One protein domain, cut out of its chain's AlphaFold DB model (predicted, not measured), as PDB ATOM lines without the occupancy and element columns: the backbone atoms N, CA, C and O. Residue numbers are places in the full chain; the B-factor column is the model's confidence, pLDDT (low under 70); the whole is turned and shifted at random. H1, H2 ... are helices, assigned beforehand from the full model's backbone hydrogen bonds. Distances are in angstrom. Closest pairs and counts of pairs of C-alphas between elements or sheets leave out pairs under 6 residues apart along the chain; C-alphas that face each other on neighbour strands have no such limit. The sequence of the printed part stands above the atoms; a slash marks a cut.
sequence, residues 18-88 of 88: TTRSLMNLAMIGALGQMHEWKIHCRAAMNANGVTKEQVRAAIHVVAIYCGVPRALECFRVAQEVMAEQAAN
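AT A GLANCE: This is residues 18 to 88 of the 88 residues of the protein "4-carboxymuconolactone decarboxylase" of Aminobacter sp. MSH1 (UniProt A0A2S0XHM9). The longest helix, H4, folds back on H3 as a helical hairpin, and this hairpin packs crosswise on a second one, made of H1 and H2. The four helix centres stand at the corners of a rough square, in the order H1, H2, H4, H3 round it, and H4 crosses H1 and H2 at a slant. The printed part has 71 residues with four named helices, H1 to H4 along the chain, and no named strand; the class is all helix. It is compact, with a radius of gyration of the C-alphas of 10.8 A, and spans 33 by 22 by 20 A.

IN THESE COORDINATES: H4 is residues 68 to 86, 26.6 A from first to last C-alpha; C-alpha 68 is at (-20.683, -3.514, -25.067) and C-alpha 86 at (-32.907, -14.879, -45.745). H3 is residues 52 to 66, 20.6 A long. H1 is residues 18 to 31, 20.1 A long, and begins with C-alpha 18 at (-32.073, 6.044, -44.119). H2 is residues 34 to 46, 18.0 A long.

HOW THE PARTS SIT: H4 touches H3, and the two form a hairpin, opposite ways at a shallow tilt of 18 degrees; their closest C-alphas, of Ala 63 and Ala 71, are 4.9 A apart. H4 touches H2 with residues 73 to 81 alone, the same way at a steep tilt of 46 degrees; the closest C-alphas, of Arg 42 and Val 81, are 6.2 A apart. H4 touches H1 through its residues 70 to 74 alone and residues 29 to 30 of H1 alone, opposite ways at a steep tilt of 49 degrees; the closest C-alphas, of Gly 29 and Cys 74, are 6.3 A apart. H1 and H2 touch and form the other hairpin, opposite ways at a shallow tilt of 14 degrees; the closest C-alphas, of Ser 21 and Ala 44, are 5.6 A apart. H1 touches H3 the same way at a tilt of 38 degrees, only just steep; the closest C-alphas, of Ala 26 and Ala 58, are 5.6 A apart. H2 and H3 are close but not clearly touching, their closest C-alphas, of Met 45 and Lys 52, being 7.7 A apart. In H1, H2, H3 and H4 every O i to N i+4 pair is within hydrogen-bond range.

THE WHOLE: The two C-alphas farthest apart are those of Tyr 65 and Asn 88, at 34.1 A, and the first and last printed C-alphas are 22.3 A apart. The printed part has no cut and ends at residue 88, the chain's last residue. The links H1 to H2, H2 to H3 and H3 to H4 are tight, with 2, 5 and 1 residues between the helices. The mean pLDDT of the printed part is 96.4, and residue 88 alone is under 70.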
ATOM      1  N   THR A  18     -33.130   6.992 -44.486       96.56
ATOM      2  CA  THR A  18     -32.073   6.044 -44.119       96.56
ATOM      3  C   THR A  18     -31.326   6.550 -42.886       96.56
ATOM      4  O   THR A  18     -31.175   5.808 -41.909       96.56
ATOM      5  N   THR A  19     -30.932   7.827 -42.873       96.94
ATOM      6  CA  THR A  19     -30.310   8.473 -41.707       96.94
ATOM      7  C   THR A  19     -31.244   8.458 -40.496       96.94
ATOM      8  O   THR A  19     -30.829   8.073 -39.399       96.94
ATOM      9  N   ARG A  20     -32.529   8.774 -40.686       96.19
ATOM     10  CA  ARG A  20     -33.545   8.739 -39.622       96.19
ATOM     11  C   ARG A  20     -33.715   7.336 -39.036       96.19
ATOM     12  O   ARG A  20     -33.785   7.175 -37.816       96.19
ATOM     13  N   SER A  21     -33.714   6.302 -39.880       97.56
ATOM     14  CA  SER A  21     -33.703   4.906 -39.432       97.56
ATOM     15  C   SER A  21     -32.484   4.578 -38.571       97.56
ATOM     16  O   SER A  21     -32.642   3.973 -37.511       97.56
ATOM     17  N   LEU A  22     -31.282   4.991 -38.979       98.50
ATOM     18  CA  LEU A  22     -30.056   4.744 -38.212       98.50
ATOM     19  C   LEU A  22     -30.072   5.446 -36.852       98.50
ATOM     20  O   LEU A  22     -29.698   4.838 -35.848       98.50
ATOM     21  N   MET A  23     -30.569   6.684 -36.800       97.75
ATOM     22  CA  MET A  23     -30.769   7.410 -35.544       97.75
ATOM     23  C   MET A  23     -31.733   6.666 -34.618       97.75
ATOM     24  O   MET A  23     -31.423   6.473 -33.445       97.75
ATOM     25  N   ASN A  24     -32.862   6.179 -35.140       96.81
ATOM     26  CA  ASN A  24     -33.805   5.384 -34.354       96.81
ATOM     27  C   ASN A  24     -33.166   4.099 -33.811       96.81
ATOM     28  O   ASN A  24     -33.324   3.801 -32.630       96.81
ATOM     29  N   LEU A  25     -32.396   3.365 -34.622       98.50
ATOM     30  CA  LEU A  25     -31.695   2.165 -34.150       98.50
ATOM     31  C   LEU A  25     -30.684   2.480 -33.043       98.50
ATOM     32  O   LEU A  25     -30.598   1.723 -32.073       98.50
ATOM     33  N   ALA A  26     -29.952   3.589 -33.151       98.56
ATOM     34  CA  ALA A  26     -29.032   4.023 -32.106       98.56
ATOM     35  C   ALA A  26     -29.779   4.403 -30.814       98.56
ATOM     36  O   ALA A  26     -29.431   3.918 -29.739       98.56
ATOM     37  N   MET A  27     -30.841   5.208 -30.917       98.38
ATOM     38  CA  MET A  27     -31.611   5.693 -29.765       98.38
ATOM     39  C   MET A  27     -32.353   4.566 -29.040       98.38
ATOM     40  O   MET A  27     -32.256   4.435 -27.821       98.38
ATOM     41  N   ILE A  28     -33.061   3.710 -29.775       98.50
ATOM     42  CA  ILE A  28     -33.796   2.578 -29.196       98.50
ATOM     43  C   ILE A  28     -32.808   1.546 -28.624       98.50
ATOM     44  O   ILE A  28     -33.066   0.954 -27.574       98.50
ATOM     45  N   GLY A  29     -31.655   1.368 -29.284       98.56
ATOM     46  CA  GLY A  29     -30.577   0.494 -28.822       98.56
ATOM     47  C   GLY A  29     -29.978   0.971 -27.501       98.56
ATOM     48  O   GLY A  29     -29.847   0.185 -26.564       98.56
ATOM     49  N   ALA A  30     -29.715   2.275 -27.384       98.44
ATOM     50  CA  ALA A  30     -29.265   2.914 -26.148       98.44
ATOM     51  C   ALA A  30     -30.261   2.723 -24.990       98.44
ATOM     52  O   ALA A  30     -29.860   2.448 -23.858       98.44
ATOM     53  N   LEU A  31     -31.564   2.813 -25.278       98.44
ATOM     54  CA  LEU A  31     -32.639   2.615 -24.298       98.44
ATOM     55  C   LEU A  31     -32.841   1.144 -23.891       98.44
ATOM     56  O   LEU A  31     -33.561   0.874 -22.929       98.44
ATOM     57  N   GLY A  32     -32.236   0.186 -24.604       97.56
ATOM     58  CA  GLY A  32     -32.393  -1.245 -24.329       97.56
ATOM     59  C   GLY A  32     -33.773  -1.811 -24.680       97.56
ATOM     60  O   GLY A  32     -34.153  -2.866 -24.178       97.56
ATOM     61  N   GLN A  33     -34.548  -1.123 -25.523       98.06
ATOM     62  CA  GLN A  33     -35.927  -1.496 -25.859       98.06
ATOM     63  C   GLN A  33     -35.957  -2.475 -27.041       98.06
ATOM     64  O   GLN A  33     -36.353  -2.134 -28.152       98.06
ATOM     65  N   MET A  34     -35.497  -3.708 -26.817       98.06
ATOM     66  CA  MET A  34     -35.205  -4.667 -27.896       98.06
ATOM     67  C   MET A  34     -36.422  -5.130 -28.708       98.06
ATOM     68  O   MET A  34     -36.274  -5.449 -29.887       98.06
ATOM     69  N   HIS A  35     -37.621  -5.139 -28.117       97.50
ATOM     70  CA  HIS A  35     -38.852  -5.429 -28.861       97.50
ATOM     71  C   HIS A  35     -39.087  -4.384 -29.961       97.50
ATOM     72  O   HIS A  35     -39.236  -4.734 -31.131       97.50
ATOM     73  N   GLU A  36     -39.020  -3.104 -29.589       97.69
ATOM     74  CA  GLU A  36     -39.169  -1.980 -30.515       97.69
ATOM     75  C   GLU A  36     -37.992  -1.918 -31.495       97.69
ATOM     76  O   GLU A  36     -38.166  -1.724 -32.698       97.69
ATOM     77  N   TRP A  37     -36.779  -2.197 -31.005       98.50
ATOM     78  CA  TRP A  37     -35.574  -2.233 -31.828       98.50
ATOM     79  C   TRP A  37     -35.707  -3.230 -32.982       98.50
ATOM     80  O   TRP A  37     -35.374  -2.904 -34.119       98.50
ATOM     81  N   LYS A  38     -36.258  -4.425 -32.716       98.38
ATOM     82  CA  LYS A  38     -36.492  -5.454 -33.739       98.38
ATOM     83  C   LYS A  38     -37.422  -4.955 -34.847       98.38
ATOM     84  O   LYS A  38     -37.131  -5.155 -36.027       98.38
ATOM     85  N   ILE A  39     -38.521  -4.296 -34.474       97.19
ATOM     86  CA  ILE A  39     -39.512  -3.749 -35.414       97.19
ATOM     87  C   ILE A  39     -38.850  -2.706 -36.320       97.19
ATOM     88  O   ILE A  39     -38.941  -2.798 -37.547       97.19
ATOM     89  N   HIS A  40     -38.117  -1.763 -35.725       97.38
ATOM     90  CA  HIS A  40     -37.435  -0.711 -36.471       97.38
ATOM     91  C   HIS A  40     -36.277  -1.230 -37.322       97.38
ATOM     92  O   HIS A  40     -36.089  -0.735 -38.430       97.38
ATOM     93  N   CYS A  41     -35.535  -2.246 -36.872       98.31
ATOM     94  CA  CYS A  41     -34.473  -2.867 -37.668       98.31
ATOM     95  C   CYS A  41     -35.045  -3.536 -38.919       98.31
ATOM     96  O   CYS A  41     -34.501  -3.375 -40.011       98.31
ATOM     97  N   ARG A  42     -36.184  -4.229 -38.788       97.44
ATOM     98  CA  ARG A  42     -36.865  -4.848 -39.929       97.44
ATOM     99  C   ARG A  42     -37.333  -3.798 -40.937       97.44
ATOM    100  O   ARG A  42     -37.066  -3.939 -42.126       97.44
ATOM    101  N   ALA A  43     -37.992  -2.735 -40.473       95.69
ATOM    102  CA  ALA A  43     -38.442  -1.646 -41.342       95.69
ATOM    103  C   ALA A  43     -37.265  -0.913 -42.011       95.69
ATOM    104  O   ALA A  43     -37.303  -0.644 -43.210       95.69
ATOM    105  N   ALA A  44     -36.193  -0.658 -41.253       97.38
ATOM    106  CA  ALA A  44     -34.984  -0.011 -41.743       97.38
ATOM    107  C   ALA A  44     -34.379  -0.758 -42.942       97.38
ATOM    108  O   ALA A  44     -34.062  -0.134 -43.953       97.38
ATOM    109  N   MET A  45     -34.265  -2.084 -42.841       97.06
ATOM    110  CA  MET A  45     -33.670  -2.915 -43.889       97.06
ATOM    111  C   MET A  45     -34.624  -3.208 -45.055       97.06
ATOM    112  O   MET A  45     -34.183  -3.238 -46.198       97.06
ATOM    113  N   ASN A  46     -35.917  -3.429 -44.789       94.94
ATOM    114  CA  ASN A  46     -36.884  -3.802 -45.830       94.94
ATOM    115  C   ASN A  46     -37.370  -2.616 -46.667       94.94
ATOM    116  O   ASN A  46     -37.586  -2.769 -47.864       94.94
ATOM    117  N   ALA A  47     -37.611  -1.467 -46.032       92.19
ATOM    118  CA  ALA A  47     -38.328  -0.353 -46.655       92.19
ATOM    119  C   ALA A  47     -37.476   0.915 -46.792       92.19
ATOM    120  O   ALA A  47     -37.658   1.664 -47.746       92.19
ATOM    121  N   ASN A  48     -36.526   1.143 -45.878       94.81
ATOM    122  CA  ASN A  48     -35.803   2.419 -45.792       94.81
ATOM    123  C   ASN A  48     -34.361   2.345 -46.325       94.81
ATOM    124  O   ASN A  48     -33.581   3.282 -46.142       94.81
ATOM    125  N   GLY A  49     -33.991   1.229 -46.963       95.44
ATOM    126  CA  GLY A  49     -32.718   1.066 -47.668       95.44
ATOM    127  C   GLY A  49     -31.477   0.936 -46.779       95.44
ATOM    128  O   GLY A  49     -30.364   1.044 -47.287       95.44
ATOM    129  N   VAL A  50     -31.633   0.706 -45.471       98.25
ATOM    130  CA  VAL A  50     -30.489   0.553 -44.562       98.25
ATOM    131  C   VAL A  50     -29.782  -0.781 -44.814       98.25
ATOM    132  O   VAL A  50     -30.392  -1.849 -44.717       98.25
ATOM    133  N   THR A  51     -28.476  -0.742 -45.086       97.88
ATOM    134  CA  THR A  51     -27.672  -1.949 -45.338       97.88
ATOM    135  C   THR A  51     -27.244  -2.659 -44.050       97.88
ATOM    136  O   THR A  51     -27.220  -2.077 -42.961       97.88
ATOM    137  N   LYS A  52     -26.822  -3.926 -44.165       97.75
ATOM    138  CA  LYS A  52     -26.273  -4.708 -43.041       97.75
ATOM    139  C   LYS A  52     -25.059  -4.020 -42.404       97.75
ATOM    140  O   LYS A  52     -24.914  -4.010 -41.182       97.75
ATOM    141  N   GLU A  53     -24.204  -3.413 -43.222       98.44
ATOM    142  CA  GLU A  53     -23.012  -2.685 -42.787       98.44
ATOM    143  C   GLU A  53     -23.387  -1.434 -41.989       98.44
ATOM    144  O   GLU A  53     -22.735  -1.140 -40.984       98.44
ATOM    145  N   GLN A  54     -24.447  -0.734 -42.404       98.62
ATOM    146  CA  GLN A  54     -24.972   0.435 -41.703       98.62
ATOM    147  C   GLN A  54     -25.641   0.051 -40.374       98.62
ATOM    148  O   GLN A  54     -25.384   0.708 -39.366       98.62
ATOM    149  N   VAL A  55     -26.404  -1.051 -40.319       98.56
ATOM    150  CA  VAL A  55     -26.932  -1.593 -39.048       98.56
ATOM    151  C   VAL A  55     -25.787  -1.913 -38.085       98.56
ATOM    152  O   VAL A  55     -25.806  -1.478 -36.934       98.56
ATOM    153  N   ARG A  56     -24.745  -2.613 -38.554       98.62
ATOM    154  CA  ARG A  56     -23.548  -2.897 -37.746       98.62
ATOM    155  C   ARG A  56     -22.893  -1.611 -37.234       98.62
ATOM    156  O   ARG A  56     -22.535  -1.542 -36.062       98.62
ATOM    157  N   ALA A  57     -22.747  -0.595 -38.085       98.62
ATOM    158  CA  ALA A  57     -22.168   0.687 -37.693       98.62
ATOM    159  C   ALA A  57     -23.008   1.400 -36.617       98.62
ATOM    160  O   ALA A  57     -22.444   1.895 -35.644       98.62
ATOM    161  N   ALA A  58     -24.340   1.382 -36.723       98.62
ATOM    162  CA  ALA A  58     -25.224   1.927 -35.692       98.62
ATOM    163  C   ALA A  58     -25.073   1.185 -34.351       98.62
ATOM    164  O   ALA A  58     -24.995   1.813 -33.297       98.62
ATOM    165  N   ILE A  59     -24.949  -0.147 -34.373       98.75
ATOM    166  CA  ILE A  59     -24.713  -0.939 -33.156       98.75
ATOM    167  C   ILE A  59     -23.338  -0.624 -32.541       98.75
ATOM    168  O   ILE A  59     -23.209  -0.593 -31.317       98.75
ATOM    169  N   HIS A  60     -22.313  -0.322 -33.347       98.75
ATOM    170  CA  HIS A  60     -21.026   0.143 -32.817       98.75
ATOM    171  C   HIS A  60     -21.156   1.470 -32.058       98.75
ATOM    172  O   HIS A  60     -20.530   1.619 -31.013       98.75
ATOM    173  N   VAL A  61     -21.998   2.403 -32.517       98.62
ATOM    174  CA  VAL A  61     -22.289   3.638 -31.763       98.62
ATOM    175  C   VAL A  61     -22.879   3.291 -30.392       98.62
ATOM    176  O   VAL A  61     -22.409   3.803 -29.377       98.62
ATOM    177  N   VAL A  62     -23.827   2.349 -30.329       98.75
ATOM    178  CA  VAL A  62     -24.375   1.857 -29.051       98.75
ATOM    179  C   VAL A  62     -23.275   1.242 -28.175       98.75
ATOM    180  O   VAL A  62     -23.237   1.502 -26.977       98.75
ATOM    181  N   ALA A  63     -22.337   0.483 -28.748       98.62
ATOM    182  CA  ALA A  63     -21.231  -0.110 -27.993       98.62
ATOM    183  C   ALA A  63     -20.331   0.951 -27.344       98.62
ATOM    184  O   ALA A  63     -19.984   0.823 -26.169       98.62
ATOM    185  N   ILE A  64     -19.973   1.993 -28.101       98.56
ATOM    186  CA  ILE A  64     -19.068   3.057 -27.651       98.56
ATOM    187  C   ILE A  64     -19.718   3.938 -26.581       98.56
ATOM    188  O   ILE A  64     -19.070   4.257 -25.587       98.56
ATOM    189  N   TYR A  65     -20.986   4.314 -26.758       98.50
ATOM    190  CA  TYR A  65     -21.636   5.302 -25.888       98.50
ATOM    191  C   TYR A  65     -22.525   4.697 -24.797       98.50
ATOM    192  O   TYR A  65     -22.793   5.357 -23.795       98.50
ATOM    193  N   CYS A  66     -22.981   3.455 -24.962       98.25
ATOM    194  CA  CYS A  66     -23.906   2.789 -24.036       98.25
ATOM    195  C   CYS A  66     -23.366   1.453 -23.496       98.25
ATOM    196  O   CYS A  66     -24.023   0.809 -22.677       98.25
ATOM    197  N   GLY A  67     -22.166   1.052 -23.921       98.31
ATOM    198  CA  GLY A  67     -21.461  -0.131 -23.447       98.31
ATOM    199  C   GLY A  67     -21.701  -1.384 -24.290       98.31
ATOM    200  O   GLY A  67     -22.771  -1.617 -24.858       98.31
ATOM    201  N   VAL A  68     -20.682  -2.246 -24.318       98.38
ATOM    202  CA  VAL A  68     -20.683  -3.514 -25.067       98.38
ATOM    203  C   VAL A  68     -21.879  -4.421 -24.734       98.38
ATOM    204  O   VAL A  68     -22.461  -4.954 -25.677       98.38
ATOM    205  N   PRO A  69     -22.327  -4.579 -23.467       98.25
ATOM    206  CA  PRO A  69     -23.487  -5.420 -23.165       98.25
ATOM    207  C   PRO A  69     -24.759  -5.008 -23.919       98.25
ATOM    208  O   PRO A  69     -25.456  -5.871 -24.444       98.25
ATOM    209  N   ARG A  70     -25.022  -3.699 -24.062       98.00
ATOM    210  CA  ARG A  70     -26.170  -3.194 -24.839       98.00
ATOM    211  C   ARG A  70     -26.036  -3.484 -26.326       98.00
ATOM    212  O   ARG A  70     -26.998  -3.893 -26.974       98.00
ATOM    213  N   ALA A  71     -24.836  -3.318 -26.870       98.62
ATOM    214  CA  ALA A  71     -24.576  -3.640 -28.267       98.62
ATOM    215  C   ALA A  71     -24.740  -5.138 -28.560       98.62
ATOM    216  O   ALA A  71     -25.244  -5.492 -29.623       98.62
ATOM    217  N   LEU A  72     -24.372  -6.021 -27.624       98.62
ATOM    218  CA  LEU A  72     -24.573  -7.467 -27.767       98.62
ATOM    219  C   LEU A  72     -26.058  -7.838 -27.861       98.62
ATOM    220  O   LEU A  72     -26.420  -8.670 -28.695       98.62
ATOM    221  N   GLU A  73     -26.926  -7.195 -27.072       98.50
ATOM    222  CA  GLU A  73     -28.380  -7.362 -27.202       98.50
ATOM    223  C   GLU A  73     -28.859  -6.955 -28.604       98.50
ATOM    224  O   GLU A  73     -29.578  -7.719 -29.253       98.50
ATOM    225  N   CYS A  74     -28.392  -5.807 -29.109       98.69
ATOM    226  CA  CYS A  74     -28.728  -5.330 -30.452       98.69
ATOM    227  C   CYS A  74     -28.228  -6.293 -31.541       98.69
ATOM    228  O   CYS A  74     -28.976  -6.620 -32.459       98.69
ATOM    229  N   PHE A  75     -26.990  -6.794 -31.438       98.69
ATOM    230  CA  PHE A  75     -26.435  -7.757 -32.395       98.69
ATOM    231  C   PHE A  75     -27.235  -9.056 -32.440       98.69
ATOM    232  O   PHE A  75     -27.508  -9.557 -33.530       98.69
ATOM    233  N   ARG A  76     -27.644  -9.582 -31.280       98.56
ATOM    234  CA  ARG A  76     -28.471 -10.792 -31.201       98.56
ATOM    235  C   ARG A  76     -29.787 -10.603 -31.959       98.56
ATOM    236  O   ARG A  76     -30.150 -11.440 -32.778       98.56
ATOM    237  N   VAL A  77     -30.466  -9.480 -31.735       98.44
ATOM    238  CA  VAL A  77     -31.733  -9.166 -32.413       98.44
ATOM    239  C   VAL A  77     -31.525  -8.892 -33.907       98.44
ATOM    240  O   VAL A  77     -32.325  -9.337 -34.727       98.44
ATOM    241  N   ALA A  78     -30.442  -8.212 -34.290       98.38
ATOM    242  CA  ALA A  78     -30.109  -7.965 -35.692       98.38
ATOM    243  C   ALA A  78     -29.925  -9.276 -36.472       98.38
ATOM    244  O   ALA A  78     -30.420  -9.400 -37.590       98.38
ATOM    245  N   GLN A  79     -29.259 -10.268 -35.871       98.06
ATOM    246  CA  GLN A  79     -29.089 -11.593 -36.472       98.06
ATOM    247  C   GLN A  79     -30.428 -12.298 -36.699       98.06
ATOM    248  O   GLN A  79     -30.625 -12.864 -37.771       98.06
ATOM    249  N   GLU A  80     -31.360 -12.223 -35.743       97.50
ATOM    250  CA  GLU A  80     -32.711 -12.770 -35.923       97.50
ATOM    251  C   GLU A  80     -33.413 -12.136 -37.132       97.50
ATOM    252  O   GLU A  80     -33.926 -12.850 -37.988       97.50
ATOM    253  N   VAL A  81     -33.393 -10.802 -37.240       97.12
ATOM    254  CA  VAL A  81     -34.022 -10.081 -38.362       97.12
ATOM    255  C   VAL A  81     -33.387 -10.471 -39.698       97.12
ATOM    256  O   VAL A  81     -34.097 -10.715 -40.671       97.12
ATOM    257  N   MET A  82     -32.059 -10.570 -39.759       95.31
ATOM    258  CA  MET A  82     -31.353 -10.965 -40.982       95.31
ATOM    259  C   MET A  82     -31.624 -12.423 -41.372       95.31
ATOM    260  O   MET A  82     -31.673 -12.730 -42.562       95.31
ATOM    261  N   ALA A  83     -31.799 -13.315 -40.394       95.50
ATOM    262  CA  ALA A  83     -32.166 -14.706 -40.641       95.50
ATOM    263  C   ALA A  83     -33.601 -14.819 -41.178       95.50
ATOM    264  O   ALA A  83     -33.835 -15.549 -42.137       95.50
ATOM    265  N   GLU A  84     -34.540 -14.045 -40.621       92.12
ATOM    266  CA  GLU A  84     -35.921 -13.946 -41.117       92.12
ATOM    267  C   GLU A  84     -35.968 -13.452 -42.575       92.12
ATOM    268  O   GLU A  84     -36.751 -13.962 -43.368       92.12
ATOM    269  N   GLN A  85     -35.115 -12.491 -42.950       85.12
ATOM    270  CA  GLN A  85     -35.027 -12.002 -44.333       85.12
ATOM    271  C   GLN A  85     -34.461 -13.034 -45.309       85.12
ATOM    272  O   GLN A  85     -34.870 -13.051 -46.459       85.12
ATOM    273  N   ALA A  86     -33.505 -13.860 -44.881       82.94
ATOM    274  CA  ALA A  86     -32.907 -14.879 -45.745       82.94
ATOM    275  C   ALA A  86     -33.837 -16.079 -45.998       82.94
ATOM    276  O   ALA A  86     -33.577 -16.869 -46.901       82.94
ATOM    277  N   ALA A  87     -34.879 -16.238 -45.177       77.75
ATOM    278  CA  ALA A  87     -35.875 -17.298 -45.296       77.75
ATOM    279  C   ALA A  87     -37.093 -16.918 -46.165       77.75
ATOM    280  O   ALA A  87     -37.932 -17.783 -46.414       77.75
ATOM    281  N   ASN A  88     -37.184 -15.657 -46.606       56.53
ATOM    282  CA  ASN A  88     -38.220 -15.127 -47.502       56.53
ATOM    283  C   ASN A  88     -37.652 -14.870 -48.900       56.53
ATOM    284  O   ASN A  88     -38.443 -14.976 -49.863       56.53
TER     285      ASN A  88